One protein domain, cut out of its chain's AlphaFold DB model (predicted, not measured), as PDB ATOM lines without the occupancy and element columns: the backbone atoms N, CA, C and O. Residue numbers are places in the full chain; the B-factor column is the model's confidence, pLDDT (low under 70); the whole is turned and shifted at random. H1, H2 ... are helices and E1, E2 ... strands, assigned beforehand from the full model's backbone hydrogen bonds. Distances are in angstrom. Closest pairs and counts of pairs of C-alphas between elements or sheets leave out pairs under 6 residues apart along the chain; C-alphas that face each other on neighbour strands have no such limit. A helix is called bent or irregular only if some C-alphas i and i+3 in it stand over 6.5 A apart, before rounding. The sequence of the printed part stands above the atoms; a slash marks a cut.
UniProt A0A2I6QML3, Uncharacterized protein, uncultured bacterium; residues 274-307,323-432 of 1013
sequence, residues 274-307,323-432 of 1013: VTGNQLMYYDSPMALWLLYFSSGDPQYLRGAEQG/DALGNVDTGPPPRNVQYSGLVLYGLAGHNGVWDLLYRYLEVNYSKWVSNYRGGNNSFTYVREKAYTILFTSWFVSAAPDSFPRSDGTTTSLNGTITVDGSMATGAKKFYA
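AT A GLANCE: This is residues 274 to 307 and 323 to 432 of the 1013 residues of an uncharacterized protein of uncultured bacterium (UniProt A0A2I6QML3). Three helices, H4, H5 and H6, make the core: H4 and H6 run nearly parallel, H4 beside residues 391 to 398 of H6, and the long H5 folds back from the end of H4, which it meets with residues 353 to 357 alone, and runs at a slant over H6. The helical hairpin H1 H2 packs on H4, while a two-stranded ribbon, E1 E2, covers residues 353 to 359 of H5 and the short H7 packs on H6. The printed part has 144 residues, with seven named helices and two named strands in the order H1 H2 H3 H4 H5 H6 E1 E2 H7; the sheet E1 - E2 is antiparallel and the class is mostly helix. It is compact, with a radius of gyration of the C-alphas of 15.9 A and spans of 48 by 38 by 27 A.

IN THESE COORDINATES: H1, residues 284 to 295, begins at C-alpha 284 (-14.015, 18.244, 264.022) and is 16.4 A long. H2 is residues 298 to 307, 13.9 A, H3 residues 323 to 326, and H4 residues 339 to 347, 12.5 A. H5, residues 353 to 373, runs 29.1 A from C-alpha 353 (-9.408, 32.723, 273.799), with a kink of 29 degrees near residue 367. It is neither bent nor irregular, but only just: C-alphas 363 and 366 are 6.1 A apart. H6, residues 382 to 398, measures 24.7 A. E1 is residues 402 to 406, E2 residues 419 to 425, and H7 residues 427 to 432, ending at C-alpha 432 (8.578, 29.877, 268.405).

HOW THE PARTS SIT: H1 and H2 form a helical hairpin at a shallow tilt of 12 degrees; their closest C-alphas, of Pro 285 and Ala 304, are 4.4 A apart. H4 is the hub, touching four helices. H1 touches it with residues 285 to 289 alone, closest at the C-alphas of Pro 285 and Gly 341, 5.2 A; H2 touches it at those of Ala 304 and Gly 341, 6.7 A. H4 and H6 run the same way at a shallow tilt of 2 degrees, with the C-alphas of Tyr 339 and Phe 391 closest at 6.4 A. H5 touches H6 at a steep tilt of 38 degrees, opposite ways, closest at the C-alphas of Tyr 365 and Thr 388, 6.6 A. H4 and H5 touch at 36 degrees, only just steep, closest at the C-alphas of Gly 346 and Val 353, 5.3 A. H3 is close to H5 but not clearly touching, with the C-alphas of Leu 325 and Val 363 closest at 7.3 A. E1 and E2 form an antiparallel hairpin, with N 405 and O 422 at 2.9 A and N 424 and O 403 at 2.9 A, within hydrogen-bond range. The closest C-alphas of H5 and E1, of Asp 355 and Arg 405, are 5.3 A apart. H7 touches H6 at the C-alphas of Lys 428 and Val 396, 5.1 A. In H1, H2, H4, H6 and H7 every O i to N i+4 pair is within hydrogen-bond range; H5 has 15 of 17, and H3 is too short for such a pair.

THE WHOLE: The C-alphas farthest apart, of Asp 297 and Asn 376, are 49.3 A apart. Residues 308 to 322 are not printed, and C-alphas 307 and 323 are 24.2 A apart across the cut. The links H3 to H4 and E1 to E2 are long. The mean pLDDT of the printed part is 72.0; 55 residues are under 70, among them 323 to 334, 366 to 382 and 406 to 421.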
ATOM      1  N   VAL A 274     -16.414  12.783 275.194       51.69
ATOM      2  CA  VAL A 274     -14.969  12.928 274.976       51.69
ATOM      3  C   VAL A 274     -14.357  11.660 274.365       51.69
ATOM      4  O   VAL A 274     -13.529  11.784 273.468       51.69
ATOM      5  N   THR A 275     -14.749  10.453 274.793       48.53
ATOM      6  CA  THR A 275     -14.087   9.185 274.409       48.53
ATOM      7  C   THR A 275     -14.978   8.161 273.691       48.53
ATOM      8  O   THR A 275     -14.448   7.378 272.908       48.53
ATOM      9  N   GLY A 276     -16.300   8.182 273.892       49.56
ATOM     10  CA  GLY A 276     -17.240   7.158 273.401       49.56
ATOM     11  C   GLY A 276     -17.685   7.327 271.945       49.56
ATOM     12  O   GLY A 276     -17.430   6.456 271.125       49.56
ATOM     13  N   ASN A 277     -18.319   8.453 271.601       53.47
ATOM     14  CA  ASN A 277     -18.768   8.750 270.224       53.47
ATOM     15  C   ASN A 277     -17.883   9.762 269.491       53.47
ATOM     16  O   ASN A 277     -18.157  10.124 268.347       53.47
ATOM     17  N   GLN A 278     -16.806  10.196 270.155       65.12
ATOM     18  CA  GLN A 278     -15.648  10.823 269.519       65.12
ATOM     19  C   GLN A 278     -15.985  12.092 268.707       65.12
ATOM     20  O   GLN A 278     -15.275  12.427 267.764       65.12
ATOM     21  N   LEU A 279     -17.024  12.838 269.119       69.62
ATOM     22  CA  LEU A 279     -17.505  14.095 268.500       69.62
ATOM     23  C   LEU A 279     -16.388  15.113 268.239       69.62
ATOM     24  O   LEU A 279     -16.453  15.916 267.310       69.62
ATOM     25  N   MET A 280     -15.357  15.060 269.072       66.62
ATOM     26  CA  MET A 280     -14.348  16.105 269.239       66.62
ATOM     27  C   MET A 280     -12.947  15.588 268.913       66.62
ATOM     28  O   MET A 280     -11.949  16.282 269.096       66.62
ATOM     29  N   TYR A 281     -12.881  14.344 268.452       71.00
ATOM     30  CA  TYR A 281     -11.656  13.643 268.130       71.00
ATOM     31  C   TYR A 281     -11.142  14.130 266.766       71.00
ATOM     32  O   TYR A 281     -11.920  14.292 265.831       71.00
ATOM     33  N   TYR A 282      -9.833  14.372 266.648       72.31
ATOM     34  CA  TYR A 282      -9.176  14.857 265.422       72.31
ATOM     35  C   TYR A 282      -9.616  16.258 264.970       72.31
ATOM     36  O   TYR A 282      -9.277  16.670 263.864       72.31
ATOM     37  N   ASP A 283     -10.226  17.044 265.864       77.50
ATOM     38  CA  ASP A 283     -10.528  18.467 265.657       77.50
ATOM     39  C   ASP A 283     -11.650  18.738 264.632       77.50
ATOM     40  O   ASP A 283     -11.516  19.525 263.698       77.50
ATOM     41  N   SER A 284     -12.799  18.087 264.831       79.94
ATOM     42  CA  SER A 284     -14.015  18.244 264.022       79.94
ATOM     43  C   SER A 284     -14.474  19.691 263.735       79.94
ATOM     44  O   SER A 284     -14.940  19.924 262.617       79.94
ATOM     45  N   PRO A 285     -14.366  20.692 264.643       83.12
ATOM     46  CA  PRO A 285     -14.726  22.068 264.284       83.12
ATOM     47  C   PRO A 285     -13.836  22.669 263.191       83.12
ATOM     48  O   PRO A 285     -14.336  23.483 262.420       83.12
ATOM     49  N   MET A 286     -12.575  22.241 263.037       87.00
ATOM     50  CA  MET A 286     -11.743  22.627 261.886       87.00
ATOM     51  C   MET A 286     -12.422  22.258 260.568       87.00
ATOM     52  O   MET A 286     -12.515  23.075 259.657       87.00
ATOM     53  N   ALA A 287     -12.941  21.032 260.478       86.69
ATOM     54  CA  ALA A 287     -13.634  20.555 259.288       86.69
ATOM     55  C   ALA A 287     -14.913  21.359 259.006       86.69
ATOM     56  O   ALA A 287     -15.220  21.628 257.849       86.69
ATOM     57  N   LEU A 288     -15.629  21.805 260.044       88.38
ATOM     58  CA  LEU A 288     -16.780  22.699 259.881       88.38
ATOM     59  C   LEU A 288     -16.376  24.106 259.420       88.38
ATOM     60  O   LEU A 288     -17.074  24.684 258.595       88.38
ATOM     61  N   TRP A 289     -15.234  24.634 259.870       88.88
ATOM     62  CA  TRP A 289     -14.669  25.875 259.328       88.88
ATOM     63  C   TRP A 289     -14.295  25.738 257.847       88.88
ATOM     64  O   TRP A 289     -14.618  26.619 257.054       88.88
ATOM     65  N   LEU A 290     -13.650  24.632 257.458       88.00
ATOM     66  CA  LEU A 290     -13.327  24.331 256.058       88.00
ATOM     67  C   LEU A 290     -14.595  24.248 255.198       88.00
ATOM     68  O   LEU A 290     -14.654  24.831 254.114       88.00
ATOM     69  N   LEU A 291     -15.627  23.569 255.704       86.38
ATOM     70  CA  LEU A 291     -16.914  23.444 255.029       86.38
ATOM     71  C   LEU A 291     -17.634  24.792 254.936       86.38
ATOM     72  O   LEU A 291     -18.153  25.130 253.880       86.38
ATOM     73  N   TYR A 292     -17.602  25.612 255.987       86.56
ATOM     74  CA  TYR A 292     -18.119  26.979 255.942       86.56
ATOM     75  C   TYR A 292     -17.402  27.814 254.882       86.56
ATOM     76  O   TYR A 292     -18.058  28.455 254.070       86.56
ATOM     77  N   PHE A 293     -16.069  27.801 254.840       83.00
ATOM     78  CA  PHE A 293     -15.343  28.635 253.886       83.00
ATOM     79  C   PHE A 293     -15.496  28.174 252.428       83.00
ATOM     80  O   PHE A 293     -15.438  29.001 251.519       83.00
ATOM     81  N   SER A 294     -15.712  26.879 252.198       79.12
ATOM     82  CA  SER A 294     -15.901  26.312 250.857       79.12
ATOM     83  C   SER A 294     -17.343  26.395 250.349       79.12
ATOM     84  O   SER A 294     -17.540  26.731 249.181       79.12
ATOM     85  N   SER A 295     -18.333  26.122 251.206       77.19
ATOM     86  CA  SER A 295     -19.765  26.142 250.858       77.19
ATOM     87  C   SER A 295     -20.409  27.512 251.049       77.19
ATOM     88  O   SER A 295     -21.364  27.846 250.366       77.19
ATOM     89  N   GLY A 296     -19.908  28.294 252.006       75.56
ATOM     90  CA  GLY A 296     -20.481  29.534 252.510       75.56
ATOM     91  C   GLY A 296     -21.677  29.430 253.433       75.56
ATOM     92  O   GLY A 296     -22.185  30.464 253.862       75.56
ATOM     93  N   ASP A 297     -22.151  28.231 253.755       79.62
ATOM     94  CA  ASP A 297     -23.368  28.095 254.542       79.62
ATOM     95  C   ASP A 297     -23.105  28.438 256.024       79.62
ATOM     96  O   ASP A 297     -22.346  27.734 256.706       79.62
ATOM     97  N   PRO A 298     -23.738  29.501 256.566       77.94
ATOM     98  CA  PRO A 298     -23.472  29.989 257.916       77.94
ATOM     99  C   PRO A 298     -23.851  28.982 259.008       77.94
ATOM    100  O   PRO A 298     -23.430  29.143 260.155       77.94
ATOM    101  N   GLN A 299     -24.607  27.921 258.696       84.44
ATOM    102  CA  GLN A 299     -24.835  26.839 259.656       84.44
ATOM    103  C   GLN A 299     -23.535  26.165 260.096       84.44
ATOM    104  O   GLN A 299     -23.404  25.829 261.272       84.44
ATOM    105  N   TYR A 300     -22.565  26.023 259.191       87.94
ATOM    106  CA  TYR A 300     -21.296  25.373 259.496       87.94
ATOM    107  C   TYR A 300     -20.388  26.257 260.347       87.94
ATOM    108  O   TYR A 300     -19.733  25.738 261.245       87.94
ATOM    109  N   LEU A 301     -20.421  27.583 260.157       85.25
ATOM    110  CA  LEU A 301     -19.742  28.522 261.053       85.25
ATOM    111  C   LEU A 301     -20.301  28.411 262.472       85.25
ATOM    112  O   LEU A 301     -19.548  28.141 263.402       85.25
ATOM    113  N   ARG A 302     -21.625  28.528 262.632       81.31
ATOM    114  CA  ARG A 302     -22.274  28.394 263.948       81.31
ATOM    115  C   ARG A 302     -21.982  27.042 264.585       81.31
ATOM    116  O   ARG A 302     -21.723  26.961 265.778       81.31
ATOM    117  N   GLY A 303     -21.986  25.988 263.776       82.38
ATOM    118  CA  GLY A 303     -21.579  24.650 264.171       82.38
ATOM    119  C   GLY A 303     -20.149  24.580 264.698       82.38
ATOM    120  O   GLY A 303     -19.899  23.966 265.731       82.38
ATOM    121  N   ALA A 304     -19.208  25.217 264.002       85.44
ATOM    122  CA  ALA A 304     -17.806  25.262 264.393       85.44
ATOM    123  C   ALA A 304     -17.589  26.069 265.684       85.44
ATOM    124  O   ALA A 304     -16.821  25.643 266.552       85.44
ATOM    125  N   GLU A 305     -18.284  27.199 265.829       79.50
ATOM    126  CA  GLU A 305     -18.287  28.030 267.038       79.50
ATOM    127  C   GLU A 305     -18.870  27.252 268.224       79.50
ATOM    128  O   GLU A 305     -18.182  27.032 269.221       79.50
ATOM    129  N   GLN A 306     -20.088  26.721 268.073       76.94
ATOM    130  CA  GLN A 306     -20.769  25.923 269.093       76.94
ATOM    131  C   GLN A 306     -19.947  24.691 269.492       76.94
ATOM    132  O   GLN A 306     -19.788  24.394 270.677       76.94
ATOM    133  N   GLY A 307     -19.372  23.998 268.508       76.19
ATOM    134  CA  GLY A 307     -18.451  22.893 268.728       76.19
ATOM    135  C   GLY A 307     -17.275  23.322 269.599       76.19
ATOM    136  O   GLY A 307     -17.049  22.700 270.630       76.19
ATOM    137  N   ASP A 323      -7.319  25.951 288.995       46.97
ATOM    138  CA  ASP A 323      -6.411  25.005 289.651       46.97
ATOM    139  C   ASP A 323      -6.658  23.536 289.247       46.97
ATOM    140  O   ASP A 323      -5.790  22.685 289.443       46.97
ATOM    141  N   ALA A 324      -7.799  23.227 288.611       46.34
ATOM    142  CA  ALA A 324      -8.121  21.880 288.121       46.34
ATOM    143  C   ALA A 324      -7.221  21.421 286.950       46.34
ATOM    144  O   ALA A 324      -7.092  20.228 286.694       46.34
ATOM    145  N   LEU A 325      -6.518  22.357 286.296       47.22
ATOM    146  CA  LEU A 325      -5.470  22.098 285.298       47.22
ATOM    147  C   LEU A 325      -4.253  21.334 285.854       47.22
ATOM    148  O   LEU A 325      -3.422  20.842 285.090       47.22
ATOM    149  N   GLY A 326      -4.108  21.259 287.180       43.41
ATOM    150  CA  GLY A 326      -2.944  20.656 287.828       43.41
ATOM    151  C   GLY A 326      -2.785  19.153 287.571       43.41
ATOM    152  O   GLY A 326      -1.648  18.680 287.496       43.41
ATOM    153  N   ASN A 327      -3.886  18.416 287.377       48.53
ATOM    154  CA  ASN A 327      -3.891  16.949 287.363       48.53
ATOM    155  C   ASN A 327      -4.144  16.377 285.953       48.53
ATOM    156  O   ASN A 327      -5.240  15.931 285.626       48.53
ATOM    157  N   VAL A 328      -3.125  16.441 285.089       46.56
ATOM    158  CA  VAL A 328      -3.223  16.027 283.671       46.56
ATOM    159  C   VAL A 328      -2.968  14.538 283.434       46.56
ATOM    160  O   VAL A 328      -3.203  14.073 282.324       46.56
ATOM    161  N   ASP A 329      -2.520  13.786 284.444       43.78
ATOM    162  CA  ASP A 329      -2.311  12.335 284.313       43.78
ATOM    163  C   ASP A 329      -3.645  11.593 284.080       43.78
ATOM    164  O   ASP A 329      -3.666  10.464 283.601       43.78
ATOM    165  N   THR A 330      -4.770  12.259 284.370       43.56
ATOM    166  CA  THR A 330      -6.142  11.806 284.102       43.56
ATOM    167  C   THR A 330      -6.872  12.666 283.052       43.56
ATOM    168  O   THR A 330      -8.085  12.537 282.897       43.56
ATOM    169  N   GLY A 331      -6.169  13.586 282.374       48.62
ATOM    170  CA  GLY A 331      -6.727  14.478 281.346       48.62
ATOM    171  C   GLY A 331      -6.894  13.794 279.981       48.62
ATOM    172  O   GLY A 331      -6.187  12.825 279.699       48.62
ATOM    173  N   PRO A 332      -7.800  14.266 279.102       51.75
ATOM    174  CA  PRO A 332      -7.947  13.692 277.778       51.75
ATOM    175  C   PRO A 332      -6.693  13.994 276.947       51.75
ATOM    176  O   PRO A 332      -6.134  15.091 277.042       51.75
ATOM    177  N   PRO A 333      -6.245  13.048 276.109       59.25
ATOM    178  CA  PRO A 333      -5.081  13.253 275.262       59.25
ATOM    179  C   PRO A 333      -5.317  14.407 274.270       59.25
ATOM    180  O   PRO A 333      -6.465  14.681 273.904       59.25
ATOM    181  N   PRO A 334      -4.252  15.069 273.772       66.62
ATOM    182  CA  PRO A 334      -4.369  16.287 272.965       66.62
ATOM    183  C   PRO A 334      -5.257  16.149 271.718       66.62
ATOM    184  O   PRO A 334      -5.857  17.122 271.277       66.62
ATOM    185  N   ARG A 335      -5.418  14.940 271.175       70.88
ATOM    186  CA  ARG A 335      -6.300  14.643 270.030       70.88
ATOM    187  C   ARG A 335      -7.800  14.855 270.281       70.88
ATOM    188  O   ARG A 335      -8.572  14.859 269.325       70.88
ATOM    189  N   ASN A 336      -8.200  15.024 271.539       68.38
ATOM    190  CA  ASN A 336      -9.570  15.311 271.970       68.38
ATOM    191  C   ASN A 336      -9.766  16.805 272.291       68.38
ATOM    192  O   ASN A 336     -10.838  17.211 272.743       68.38
ATOM    193  N   VAL A 337      -8.722  17.616 272.096       67.19
ATOM    194  CA  VAL A 337      -8.706  19.047 272.381       67.19
ATOM    195  C   VAL A 337      -8.866  19.779 271.053       67.19
ATOM    196  O   VAL A 337      -7.997  19.700 270.190       67.19
ATOM    197  N   GLN A 338      -9.994  20.469 270.874       74.06
ATOM    198  CA  GLN A 338     -10.361  21.220 269.660       74.06
ATOM    199  C   GLN A 338      -9.531  22.502 269.494       74.06
ATOM    200  O   GLN A 338     -10.041  23.626 269.461       74.06
ATOM    201  N   TYR A 339      -8.214  22.348 269.506       80.56
ATOM    202  CA  TYR A 339      -7.296  23.462 269.607       80.56
ATOM    203  C   TYR A 339      -7.380  24.366 268.372       80.56
ATOM    204  O   TYR A 339      -7.367  25.584 268.538       80.56
ATOM    205  N   SER A 340      -7.536  23.826 267.151       81.12
ATOM    206  CA  SER A 340      -7.709  24.701 265.976       81.12
ATOM    207  C   SER A 340      -9.039  25.432 265.981       81.12
ATOM    208  O   SER A 340      -9.046  26.613 265.645       81.12
ATOM    209  N   GLY A 341     -10.135  24.788 266.403       81.00
ATOM    210  CA  GLY A 341     -11.432  25.451 266.540       81.00
ATOM    211  C   GLY A 341     -11.308  26.727 267.375       81.00
ATOM    212  O   GLY A 341     -11.724  27.800 266.944       81.00
ATOM    213  N   LEU A 342     -10.599  26.645 268.504       80.75
ATOM    214  CA  LEU A 342     -10.296  27.796 269.352       80.75
ATOM    215  C   LEU A 342      -9.326  28.798 268.723       80.75
ATOM    216  O   LEU A 342      -9.540  29.998 268.853       80.75
ATOM    217  N   VAL A 343      -8.269  28.358 268.038       88.25
ATOM    218  CA  VAL A 343      -7.374  29.286 267.322       88.25
ATOM    219  C   VAL A 343      -8.166  30.117 266.305       88.25
ATOM    220  O   VAL A 343      -8.026  31.341 266.262       88.25
ATOM    221  N   LEU A 344      -9.049  29.479 265.534       87.81
ATOM    222  CA  LEU A 344      -9.910  30.143 264.554       87.81
ATOM    223  C   LEU A 344     -10.955  31.045 265.216       87.81
ATOM    224  O   LEU A 344     -11.256  32.120 264.695       87.81
ATOM    225  N   TYR A 345     -11.443  30.662 266.395       81.06
ATOM    226  CA  TYR A 345     -12.340  31.481 267.206       81.06
ATOM    227  C   TYR A 345     -11.645  32.733 267.768       81.06
ATOM    228  O   TYR A 345     -12.192  33.835 267.746       81.06
ATOM    229  N   GLY A 346     -10.384  32.601 268.192       80.69
ATOM    230  CA  GLY A 346      -9.538  33.727 268.585       80.69
ATOM    231  C   GLY A 346      -9.271  34.690 267.425       80.69
ATOM    232  O   GLY A 346      -9.282  35.906 267.625       80.69
ATOM    233  N   LEU A 347      -9.093  34.170 266.204       86.12
ATOM    234  CA  LEU A 347      -8.983  34.983 264.984       86.12
ATOM    235  C   LEU A 347     -10.294  35.672 264.600       86.12
ATOM    236  O   LEU A 347     -10.257  36.789 264.082       86.12
ATOM    237  N   ALA A 348     -11.437  35.057 264.911       79.44
ATOM    238  CA  ALA A 348     -12.753  35.666 264.733       79.44
ATOM    239  C   ALA A 348     -13.009  36.822 265.726       79.44
ATOM    240  O   ALA A 348     -14.005  37.535 265.605       79.44
ATOM    241  N   GLY A 349     -12.087  37.062 266.669       74.88
ATOM    242  CA  GLY A 349     -12.104  38.210 267.574       74.88
ATOM    243  C   GLY A 349     -12.733  37.926 268.937       74.88
ATOM    244  O   GLY A 349     -13.047  38.866 269.668       74.88
ATOM    245  N   HIS A 350     -12.913  36.654 269.303       72.69
ATOM    246  CA  HIS A 350     -13.441  36.294 270.613       72.69
ATOM    247  C   HIS A 350     -12.400  36.567 271.704       72.69
ATOM    248  O   HIS A 350     -11.270  36.068 271.684       72.69
ATOM    249  N   ASN A 351     -12.786  37.400 272.671       67.81
ATOM    250  CA  ASN A 351     -11.925  37.802 273.781       67.81
ATOM    251  C   ASN A 351     -11.533  36.587 274.641       67.81
ATOM    252  O   ASN A 351     -12.213  35.571 274.644       67.81
ATOM    253  N   GLY A 352     -10.417  36.656 275.373       70.50
ATOM    254  CA  GLY A 352     -10.001  35.613 276.328       70.50
ATOM    255  C   GLY A 352      -9.551  34.263 275.743       70.50
ATOM    256  O   GLY A 352      -8.915  33.492 276.461       70.50
ATOM    257  N   VAL A 353      -9.799  33.984 274.458       76.88
ATOM    258  CA  VAL A 353      -9.408  32.723 273.799       76.88
ATOM    259  C   VAL A 353      -7.888  32.544 273.753       76.88
ATOM    260  O   VAL A 353      -7.379  31.454 273.995       76.88
ATOM    261  N   TRP A 354      -7.130  33.617 273.513       83.12
ATOM    262  CA  TRP A 354      -5.667  33.533 273.444       83.12
ATOM    263  C   TRP A 354      -5.007  33.212 274.793       83.12
ATOM    264  O   TRP A 354      -4.072  32.414 274.825       83.12
ATOM    265  N   ASP A 355      -5.509  33.756 275.911       79.00
ATOM    266  CA  ASP A 355      -5.034  33.392 277.261       79.00
ATOM    267  C   ASP A 355      -5.325  31.921 277.573       79.00
ATOM    268  O   ASP A 355      -4.495  31.216 278.141       79.00
ATOM    269  N   LEU A 356      -6.482  31.436 277.129       76.25
ATOM    270  CA  LEU A 356      -6.887  30.049 277.282       76.25
ATOM    271  C   LEU A 356      -5.955  29.086 276.525       76.25
ATOM    272  O   LEU A 356      -5.428  28.138 277.112       76.25
ATOM    273  N   LEU A 357      -5.703  29.369 275.244       81.94
ATOM    274  CA  LEU A 357      -4.775  28.618 274.393       81.94
ATOM    275  C   LEU A 357      -3.343  28.643 274.944       81.94
ATOM    276  O   LEU A 357      -2.665  27.615 274.952       81.94
ATOM    277  N   TYR A 358      -2.900  29.804 275.435       83.31
ATOM    278  CA  TYR A 358      -1.587  29.980 276.051       83.31
ATOM    279  C   TYR A 358      -1.425  29.118 277.307       83.31
ATOM    280  O   TYR A 358      -0.447  28.388 277.424       83.31
ATOM    281  N   ARG A 359      -2.398  29.135 278.225       77.38
ATOM    282  CA  ARG A 359      -2.340  28.323 279.453       77.38
ATOM    283  C   ARG A 359      -2.378  26.832 279.182       77.38
ATOM    284  O   ARG A 359      -1.700  26.069 279.866       77.38
ATOM    285  N   TYR A 360      -3.155  26.414 278.186       78.44
ATOM    286  CA  TYR A 360      -3.146  25.023 277.758       78.44
ATOM    287  C   TYR A 360      -1.733  24.590 277.352       78.44
ATOM    288  O   TYR A 360      -1.263  23.549 277.813       78.44
ATOM    289  N   LEU A 361      -1.038  25.400 276.546       81.62
ATOM    290  CA  LEU A 361       0.350  25.123 276.190       81.62
ATOM    291  C   LEU A 361       1.268  25.197 277.415       81.62
ATOM    292  O   LEU A 361       2.115  24.332 277.580       81.62
ATOM    293  N   GLU A 362       1.111  26.169 278.310       78.94
ATOM    294  CA  GLU A 362       1.965  26.314 279.501       78.94
ATOM    295  C   GLU A 362       1.959  25.039 280.363       78.94
ATOM    296  O   GLU A 362       3.014  24.515 280.738       78.94
ATOM    297  N   VAL A 363       0.765  24.490 280.596       73.19
ATOM    298  CA  VAL A 363       0.561  23.290 281.412       73.19
ATOM    299  C   VAL A 363       0.970  22.015 280.677       73.19
ATOM    300  O   VAL A 363       1.627  21.157 281.266       73.19
ATOM    301  N   ASN A 364       0.573  21.861 279.412       72.44
ATOM    302  CA  ASN A 364       0.693  20.578 278.719       72.44
ATOM    303  C   ASN A 364       1.964  20.464 277.879       72.44
ATOM    304  O   ASN A 364       2.580  19.402 277.860       72.44
ATOM    305  N   TYR A 365       2.422  21.551 277.253       76.56
ATOM    306  CA  TYR A 365       3.654  21.544 276.463       76.56
ATOM    307  C   TYR A 365       4.853  21.173 277.335       76.56
ATOM    308  O   TYR A 365       5.638  20.306 276.974       76.56
ATOM    309  N   SER A 366       4.973  21.773 278.525       66.88
ATOM    310  CA  SER A 366       6.066  21.478 279.457       66.88
ATOM    311  C   SER A 366       6.020  20.042 279.979       66.88
ATOM    312  O   SER A 366       7.072  19.455 280.192       66.88
ATOM    313  N   LYS A 367       4.842  19.429 280.122       69.75
ATOM    314  CA  LYS A 367       4.701  18.026 280.537       69.75
ATOM    315  C   LYS A 367       4.986  17.057 279.390       69.75
ATOM    316  O   LYS A 367       5.691  16.076 279.594       69.75
ATOM    317  N   TRP A 368       4.539  17.348 278.173       69.94
ATOM    318  CA  TRP A 368       4.841  16.513 277.007       69.94
ATOM    319  C   TRP A 368       6.307  16.642 276.566       69.94
ATOM    320  O   TRP A 368       6.931  15.640 276.228       69.94
ATOM    321  N   VAL A 369       6.909  17.832 276.695       64.50
ATOM    322  CA  VAL A 369       8.321  18.086 276.353       64.50
ATOM    323  C   VAL A 369       9.306  17.796 277.497       64.50
ATOM    324  O   VAL A 369      10.435  17.392 277.231       64.50
ATOM    325  N   SER A 370       8.947  17.936 278.779       54.06
ATOM    326  CA  SER A 370       9.851  17.501 279.870       54.06
ATOM    327  C   SER A 370      10.041  15.984 279.872       54.06
ATOM    328  O   SER A 370      11.163  15.518 280.072       54.06
ATOM    329  N   ASN A 371       8.992  15.227 279.540       55.81
ATOM    330  CA  ASN A 371       9.097  13.791 279.287       55.81
ATOM    331  C   ASN A 371       9.960  13.479 278.043       55.81
ATOM    332  O   ASN A 371      10.704  12.505 278.070       55.81
ATOM    333  N   TYR A 372       9.970  14.350 277.017       54.28
ATOM    334  CA  TYR A 372      10.894  14.269 275.869       54.28
ATOM    335  C   TYR A 372      12.368  14.496 276.264       54.28
ATOM    336  O   TYR A 372      13.236  13.707 275.909       54.28
ATOM    337  N   ARG A 373      12.674  15.539 277.048       52.34
ATOM    338  CA  ARG A 373      14.062  15.890 277.424       52.34
ATOM    339  C   ARG A 373      14.656  15.001 278.526       52.34
ATOM    340  O   ARG A 373      15.871  14.994 278.707       52.34
ATOM    341  N   GLY A 374      13.811  14.304 279.288       50.53
ATOM    342  CA  GLY A 374      14.193  13.543 280.481       50.53
ATOM    343  C   GLY A 374      14.611  12.087 280.249       50.53
ATOM    344  O   GLY A 374      15.045  11.448 281.203       50.53
ATOM    345  N   GLY A 375      14.471  11.548 279.032       48.09
ATOM    346  CA  GLY A 375      14.991  10.229 278.630       48.09
ATOM    347  C   GLY A 375      14.416   8.992 279.344       48.09
ATOM    348  O   GLY A 375      14.796   7.884 278.993       48.09
ATOM    349  N   ASN A 376      13.518   9.154 280.323       42.34
ATOM    350  CA  ASN A 376      13.027   8.058 281.173       42.34
ATOM    351  C   ASN A 376      11.541   7.718 281.006       42.34
ATOM    352  O   ASN A 376      11.097   6.724 281.563       42.34
ATOM    353  N   ASN A 377      10.787   8.513 280.247       42.59
ATOM    354  CA  ASN A 377       9.435   8.177 279.812       42.59
ATOM    355  C   ASN A 377       9.373   8.420 278.307       42.59
ATOM    356  O   ASN A 377       8.976   9.492 277.846       42.59
ATOM    357  N   SER A 378       9.789   7.415 277.542       41.91
ATOM    358  CA  SER A 378       9.287   7.192 276.193       41.91
ATOM    359  C   SER A 378       7.763   7.214 276.283       41.91
ATOM    360  O   SER A 378       7.151   6.236 276.704       41.91
ATOM    361  N   PHE A 379       7.133   8.358 275.991       45.62
ATOM    362  CA  PHE A 379       5.710   8.328 275.708       45.62
ATOM    363  C   PHE A 379       5.540   7.375 274.545       45.62
ATOM    364  O   PHE A 379       6.047   7.606 273.450       45.62
ATOM    365  N   THR A 380       4.799   6.339 274.861       49.12
ATOM    366  CA  THR A 380       4.368   5.195 274.090       49.12
ATOM    367  C   THR A 380       3.647   5.533 272.774       49.12
ATOM    368  O   THR A 380       3.121   4.629 272.146       49.12
ATOM    369  N   TYR A 381       3.559   6.815 272.377       60.12
ATOM    370  CA  TYR A 381       2.736   7.289 271.260       60.12
ATOM    371  C   TYR A 381       3.348   8.537 270.584       60.12
ATOM    372  O   TYR A 381       3.124   9.674 271.018       60.12
ATOM    373  N   VAL A 382       4.078   8.367 269.473       69.50
ATOM    374  CA  VAL A 382       4.589   9.468 268.604       69.50
ATOM    375  C   VAL A 382       3.474  10.421 268.131       69.50
ATOM    376  O   VAL A 382       3.686  11.607 267.862       69.50
ATOM    377  N   ARG A 383       2.241   9.914 268.134       75.69
ATOM    378  CA  ARG A 383       0.983  10.629 267.909       75.69
ATOM    379  C   ARG A 383       0.800  11.849 268.825       75.69
ATOM    380  O   ARG A 383       0.444  12.926 268.347       75.69
ATOM    381  N   GLU A 384       1.078  11.724 270.120       74.56
ATOM    382  CA  GLU A 384       0.775  12.770 271.113       74.56
ATOM    383  C   GLU A 384       1.772  13.928 270.994       74.56
ATOM    384  O   GLU A 384       1.419  15.110 271.110       74.56
ATOM    385  N   LYS A 385       3.019  13.577 270.664       76.00
ATOM    386  CA  LYS A 385       4.084  14.520 270.320       76.00
ATOM    387  C   LYS A 385       3.690  15.350 269.092       76.00
ATOM    388  O   LYS A 385       3.770  16.579 269.133       76.00
ATOM    389  N   ALA A 386       3.190  14.698 268.040       80.75
ATOM    390  CA  ALA A 386       2.777  15.367 266.808       80.75
ATOM    391  C   ALA A 386       1.676  16.414 267.044       80.75
ATOM    392  O   ALA A 386       1.789  17.542 266.567       80.75
ATOM    393  N   TYR A 387       0.656  16.094 267.850       81.62
ATOM    394  CA  TYR A 387      -0.381  17.068 268.211       81.62
ATOM    395  C   TYR A 387       0.160  18.275 268.969       81.62
ATOM    396  O   TYR A 387      -0.265  19.401 268.721       81.62
ATOM    397  N   THR A 388       1.100  18.049 269.882       81.38
ATOM    398  CA  THR A 388       1.706  19.127 270.666       81.38
ATOM    399  C   THR A 388       2.447  20.107 269.761       81.38
ATOM    400  O   THR A 388       2.240  21.315 269.861       81.38
ATOM    401  N   ILE A 389       3.262  19.593 268.834       87.00
ATOM    402  CA  ILE A 389       3.980  20.407 267.844       87.00
ATOM    403  C   ILE A 389       2.989  21.167 266.958       87.00
ATOM    404  O   ILE A 389       3.150  22.367 266.740       87.00
ATOM    405  N   LEU A 390       1.940  20.490 266.493       88.94
ATOM    406  CA  LEU A 390       0.911  21.066 265.631       88.94
ATOM    407  C   LEU A 390       0.172  22.228 266.306       88.94
ATOM    408  O   LEU A 390       0.091  23.317 265.742       88.94
ATOM    409  N   PHE A 391      -0.294  22.035 267.540       89.12
ATOM    410  CA  PHE A 391      -0.993  23.067 268.311       89.12
ATOM    411  C   PHE A 391      -0.094  24.264 268.606       89.12
ATOM    412  O   PHE A 391      -0.500  25.411 268.408       89.12
ATOM    413  N   THR A 392       1.151  24.017 269.008       90.75
ATOM    414  CA  THR A 392       2.126  25.086 269.230       90.75
ATOM    415  C   THR A 392       2.428  25.838 267.938       90.75
ATOM    416  O   THR A 392       2.486  27.066 267.945       90.75
ATOM    417  N   SER A 393       2.555  25.140 266.806       92.44
ATOM    418  CA  SER A 393       2.790  25.770 265.506       92.44
ATOM    419  C   SER A 393       1.614  26.653 265.075       92.44
ATOM    420  O   SER A 393       1.824  27.787 264.632       92.44
ATOM    421  N   TRP A 394       0.373  26.206 265.288       92.88
ATOM    422  CA  TRP A 394      -0.824  27.022 265.058       92.88
ATOM    423  C   TRP A 394      -0.889  28.246 265.966       92.88
ATOM    424  O   TRP A 394      -1.158  29.346 265.483       92.88
ATOM    425  N   PHE A 395      -0.581  28.090 267.256       93.50
ATOM    426  CA  PHE A 395      -0.512  29.216 268.183       93.50
ATOM    427  C   PHE A 395       0.520  30.249 267.722       93.50
ATOM    428  O   PHE A 395       0.207  31.433 267.633       93.50
ATOM    429  N   VAL A 396       1.730  29.815 267.359       94.56
ATOM    430  CA  VAL A 396       2.782  30.713 266.862       94.56
ATOM    431  C   VAL A 396       2.367  31.397 265.555       94.56
ATOM    432  O   VAL A 396       2.710  32.558 265.340       94.56
ATOM    433  N   SER A 397       1.622  30.705 264.690       92.12
ATOM    434  CA  SER A 397       1.149  31.256 263.413       92.12
ATOM    435  C   SER A 397       0.081  32.337 263.598       92.12
ATOM    436  O   SER A 397       0.070  33.318 262.856       92.12
ATOM    437  N   ALA A 398      -0.803  32.178 264.586       93.00
ATOM    438  CA  ALA A 398      -2.046  32.940 264.661       93.00
ATOM    439  C   ALA A 398      -2.149  33.914 265.840       93.00
ATOM    440  O   ALA A 398      -2.840  34.927 265.727       93.00
ATOM    441  N   ALA A 399      -1.477  33.632 266.959       92.38
ATOM    442  CA  ALA A 399      -1.591  34.458 268.151       92.38
ATOM    443  C   ALA A 399      -1.056  35.879 267.898       92.38
ATOM    444  O   ALA A 399      -0.028  36.060 267.228       92.38
ATOM    445  N   PRO A 400      -1.708  36.912 268.456       90.12
ATOM    446  CA  PRO A 400      -1.144  38.251 268.455       90.12
ATOM    447  C   PRO A 400       0.098  38.297 269.359       90.12
ATOM    448  O   PRO A 400       0.219  37.542 270.324       90.12
ATOM    449  N   ASP A 401       1.020  39.225 269.083       89.62
ATOM    450  CA  ASP A 401       2.268  39.364 269.859       89.62
ATOM    451  C   ASP A 401       2.019  39.747 271.333       89.62
ATOM    452  O   ASP A 401       2.868  39.530 272.207       89.62
ATOM    453  N   SER A 402       0.831  40.294 271.604       88.56
ATOM    454  CA  SER A 402       0.294  40.491 272.945       88.56
ATOM    455  C   SER A 402      -1.221  40.292 272.956       88.56
ATOM    456  O   SER A 402      -1.907  40.728 272.032       88.56
ATOM    457  N   PHE A 403      -1.748  39.668 274.009       85.69
ATOM    458  CA  PHE A 403      -3.191  39.505 274.224       85.69
ATOM    459  C   PHE A 403      -3.572  39.716 275.698       85.69
ATOM    460  O   PHE A 403      -2.751  39.439 276.580       85.69
ATOM    461  N   PRO A 404      -4.795  40.203 275.981       78.75
ATOM    462  CA  PRO A 404      -5.279  40.359 277.348       78.75
ATOM    463  C   PRO A 404      -5.407  39.014 278.060       78.75
ATOM    464  O   PRO A 404      -5.852  38.030 277.461       78.75
ATOM    465  N   ARG A 405      -5.071  38.983 279.350       75.12
ATOM    466  CA  ARG A 405      -5.313  37.824 280.208       75.12
ATOM    467  C   ARG A 405      -6.714  37.862 280.809       75.12
ATOM    468  O   ARG A 405      -7.291  38.922 281.061       75.12
ATOM    469  N   SER A 406      -7.264  36.672 281.022       68.94
ATOM    470  CA  SER A 406      -8.494  36.486 281.779       68.94
ATOM    471  C   SER A 406      -8.199  36.588 283.274       68.94
ATOM    472  O   SER A 406      -7.296  35.915 283.790       68.94
ATOM    473  N   ASP A 407      -9.020  37.371 283.976       60.06
ATOM    474  CA  ASP A 407      -8.943  37.582 285.425       60.06
ATOM    475  C   ASP A 407      -9.348  36.356 286.259       60.06
ATOM    476  O   ASP A 407      -9.246  36.363 287.483       60.06
ATOM    477  N   GLY A 408      -9.781  35.273 285.610       53.72
ATOM    478  CA  GLY A 408     -10.286  34.095 286.303       53.72
ATOM    479  C   GLY A 408     -11.755  34.202 286.736       53.72
ATOM    480  O   GLY A 408     -12.222  33.376 287.508       53.72
ATOM    481  N   THR A 409     -12.529  35.173 286.253       51.09
ATOM    482  CA  THR A 409     -13.963  35.309 286.584       51.09
ATOM    483  C   THR A 409     -14.900  35.021 285.411       51.09
ATOM    484  O   THR A 409     -16.117  35.172 285.550       51.09
ATOM    485  N   THR A 410     -14.347  34.562 284.283       53.44
ATOM    486  CA  THR A 410     -15.012  34.513 282.973       53.44
ATOM    487  C   THR A 410     -16.369  33.806 282.957       53.44
ATOM    488  O   THR A 410     -16.650  32.915 283.753       53.44
ATOM    489  N   THR A 411     -17.230  34.261 282.044       47.22
ATOM    490  CA  THR A 411     -18.672  33.973 281.971       47.22
ATOM    491  C   THR A 411     -19.074  33.632 280.532       47.22
ATOM    492  O   THR A 411     -19.664  34.440 279.824       47.22
ATOM    493  N   SER A 412     -18.739  32.421 280.083       47.88
ATOM    494  CA  SER A 412     -18.968  31.882 278.727       47.88
ATOM    495  C   SER A 412     -18.339  32.693 277.576       47.88
ATOM    496  O   SER A 412     -18.217  33.913 277.622       47.88
ATOM    497  N   LEU A 413     -17.948  32.018 276.497       47.12
ATOM    498  CA  LEU A 413     -17.465  32.689 275.283       47.12
ATOM    499  C   LEU A 413     -18.590  33.387 274.481       47.12
ATOM    500  O   LEU A 413     -18.296  34.212 273.616       47.12
ATOM    501  N   ASN A 414     -19.853  33.165 274.867       43.47
ATOM    502  CA  ASN A 414     -21.044  33.865 274.375       43.47
ATOM    503  C   ASN A 414     -21.405  35.134 275.185       43.47
ATOM    504  O   ASN A 414     -22.418  35.783 274.909       43.47
ATOM    505  N   GLY A 415     -20.591  35.507 276.182       47.16
ATOM    506  CA  GLY A 415     -20.746  36.701 277.018       47.16
ATOM    507  C   GLY A 415     -19.547  37.654 276.930       47.16
ATOM    508  O   GLY A 415     -18.475  37.306 276.441       47.16
ATOM    509  N   THR A 416     -19.712  38.897 277.399       42.31
ATOM    510  CA  THR A 416     -18.611  39.873 277.468       42.31
ATOM    511  C   THR A 416     -17.547  39.377 278.448       42.31
ATOM    512  O   THR A 416     -17.747  39.424 279.657       42.31
ATOM    513  N   ILE A 417     -16.421  38.892 277.927       52.00
ATOM    514  CA  ILE A 417     -15.280  38.457 278.736       52.00
ATOM    515  C   ILE A 417     -14.646  39.657 279.434       52.00
ATOM    516  O   ILE A 417     -14.185  40.596 278.783       52.00
ATOM    517  N   THR A 418     -14.605  39.597 280.763       53.75
ATOM    518  CA  THR A 418     -13.825  40.523 281.581       53.75
ATOM    519  C   THR A 418     -12.356  40.113 281.518       53.75
ATOM    520  O   THR A 418     -11.994  38.972 281.801       53.75
ATOM    521  N   VAL A 419     -11.511  41.044 281.093       60.50
ATOM    522  CA  VAL A 419     -10.050  40.907 281.102       60.50
ATOM    523  C   VAL A 419      -9.523  41.568 282.376       60.50
ATOM    524  O   VAL A 419     -10.040  42.617 282.761       60.50
ATOM    525  N   ASP A 420      -8.491  41.015 283.024       64.44
ATOM    526  CA  ASP A 420      -7.892  41.657 284.220       64.44
ATOM    527  C   ASP A 420      -7.133  42.955 283.887       64.44
ATOM    528  O   ASP A 420      -6.649  43.650 284.779       64.44
ATOM    529  N   GLY A 421      -7.012  43.281 282.596       64.12
ATOM    530  CA  GLY A 421      -6.251  44.419 282.089       64.12
ATOM    531  C   GLY A 421      -4.744  44.158 281.980       64.12
ATOM    532  O   GLY A 421      -4.023  45.020 281.479       64.12
ATOM    533  N   SER A 422      -4.255  42.987 282.399       73.62
ATOM    534  CA  SER A 422      -2.877  42.544 282.190       73.62
ATOM    535  C   SER A 422      -2.711  41.888 280.815       73.62
ATOM    536  O   SER A 422      -3.633  41.286 280.263       73.62
ATOM    537  N   MET A 423      -1.518  42.026 280.234       79.50
ATOM    538  CA  MET A 423      -1.199  41.523 278.896       79.50
ATOM    539  C   MET A 423      -0.191  40.377 278.983       79.50
ATOM    540  O   MET A 423       0.817  40.476 279.687       79.50
ATOM    541  N   ALA A 424      -0.422  39.305 278.230       81.69
ATOM    542  CA  ALA A 424       0.587  38.295 277.950       81.69
ATOM    543  C   ALA A 424       1.427  38.750 276.749       81.69
ATOM    544  O   ALA A 424       0.989  38.632 275.607       81.69
ATOM    545  N   THR A 425       2.624  39.283 276.997       86.69
ATOM    546  CA  THR A 425       3.544  39.754 275.945       86.69
ATOM    547  C   THR A 425       4.673  38.752 275.727       86.69
ATOM    548  O   THR A 425       5.258  38.258 276.688       86.69
ATOM    549  N   GLY A 426       5.008  38.463 274.465       88.44
ATOM    550  CA  GLY A 426       6.155  37.610 274.113       88.44
ATOM    551  C   GLY A 426       5.895  36.101 274.167       88.44
ATOM    552  O   GLY A 426       6.777  35.328 273.799       88.44
ATOM    553  N   ALA A 427       4.684  35.672 274.538       89.94
ATOM    554  CA  ALA A 427       4.276  34.264 274.561       89.94
ATOM    555  C   ALA A 427       4.460  33.570 273.201       89.94
ATOM    556  O   ALA A 427       5.009  32.475 273.122       89.94
ATOM    557  N   LYS A 428       4.067  34.242 272.112       92.81
ATOM    558  CA  LYS A 428       4.272  33.751 270.743       92.81
ATOM    559  C   LYS A 428       5.747  33.497 270.434       92.81
ATOM    560  O   LYS A 428       6.087  32.435 269.923       92.81
ATOM    561  N   LYS A 429       6.628  34.444 270.777       93.38
ATOM    562  CA  LYS A 429       8.071  34.293 270.555       93.38
ATOM    563  C   LYS A 429       8.647  33.143 271.385       93.38
ATOM    564  O   LYS A 429       9.423  32.360 270.857       93.38
ATOM    565  N   PHE A 430       8.243  33.021 272.649       92.81
ATOM    566  CA  PHE A 430       8.685  31.931 273.520       92.81
ATOM    567  C   PHE A 430       8.411  30.553 272.898       92.81
ATOM    568  O   PHE A 430       9.314  29.727 272.816       92.81
ATOM    569  N   TYR A 431       7.197  30.327 272.390       92.50
ATOM    570  CA  TYR A 431       6.857  29.057 271.744       92.50
ATOM    571  C   TYR A 431       7.513  28.869 270.370       92.50
ATOM    572  O   TYR A 431       7.824  27.737 270.008       92.50
ATOM    573  N   ALA A 432       7.780  29.948 269.628       94.56
ATOM    574  CA  ALA A 432       8.578  29.877 268.405       94.56
ATOM    575  C   ALA A 432      10.012  29.396 268.700       94.56
ATOM    576  O   ALA A 432      10.477  28.437 268.087       94.56
TER     577      ALA A 432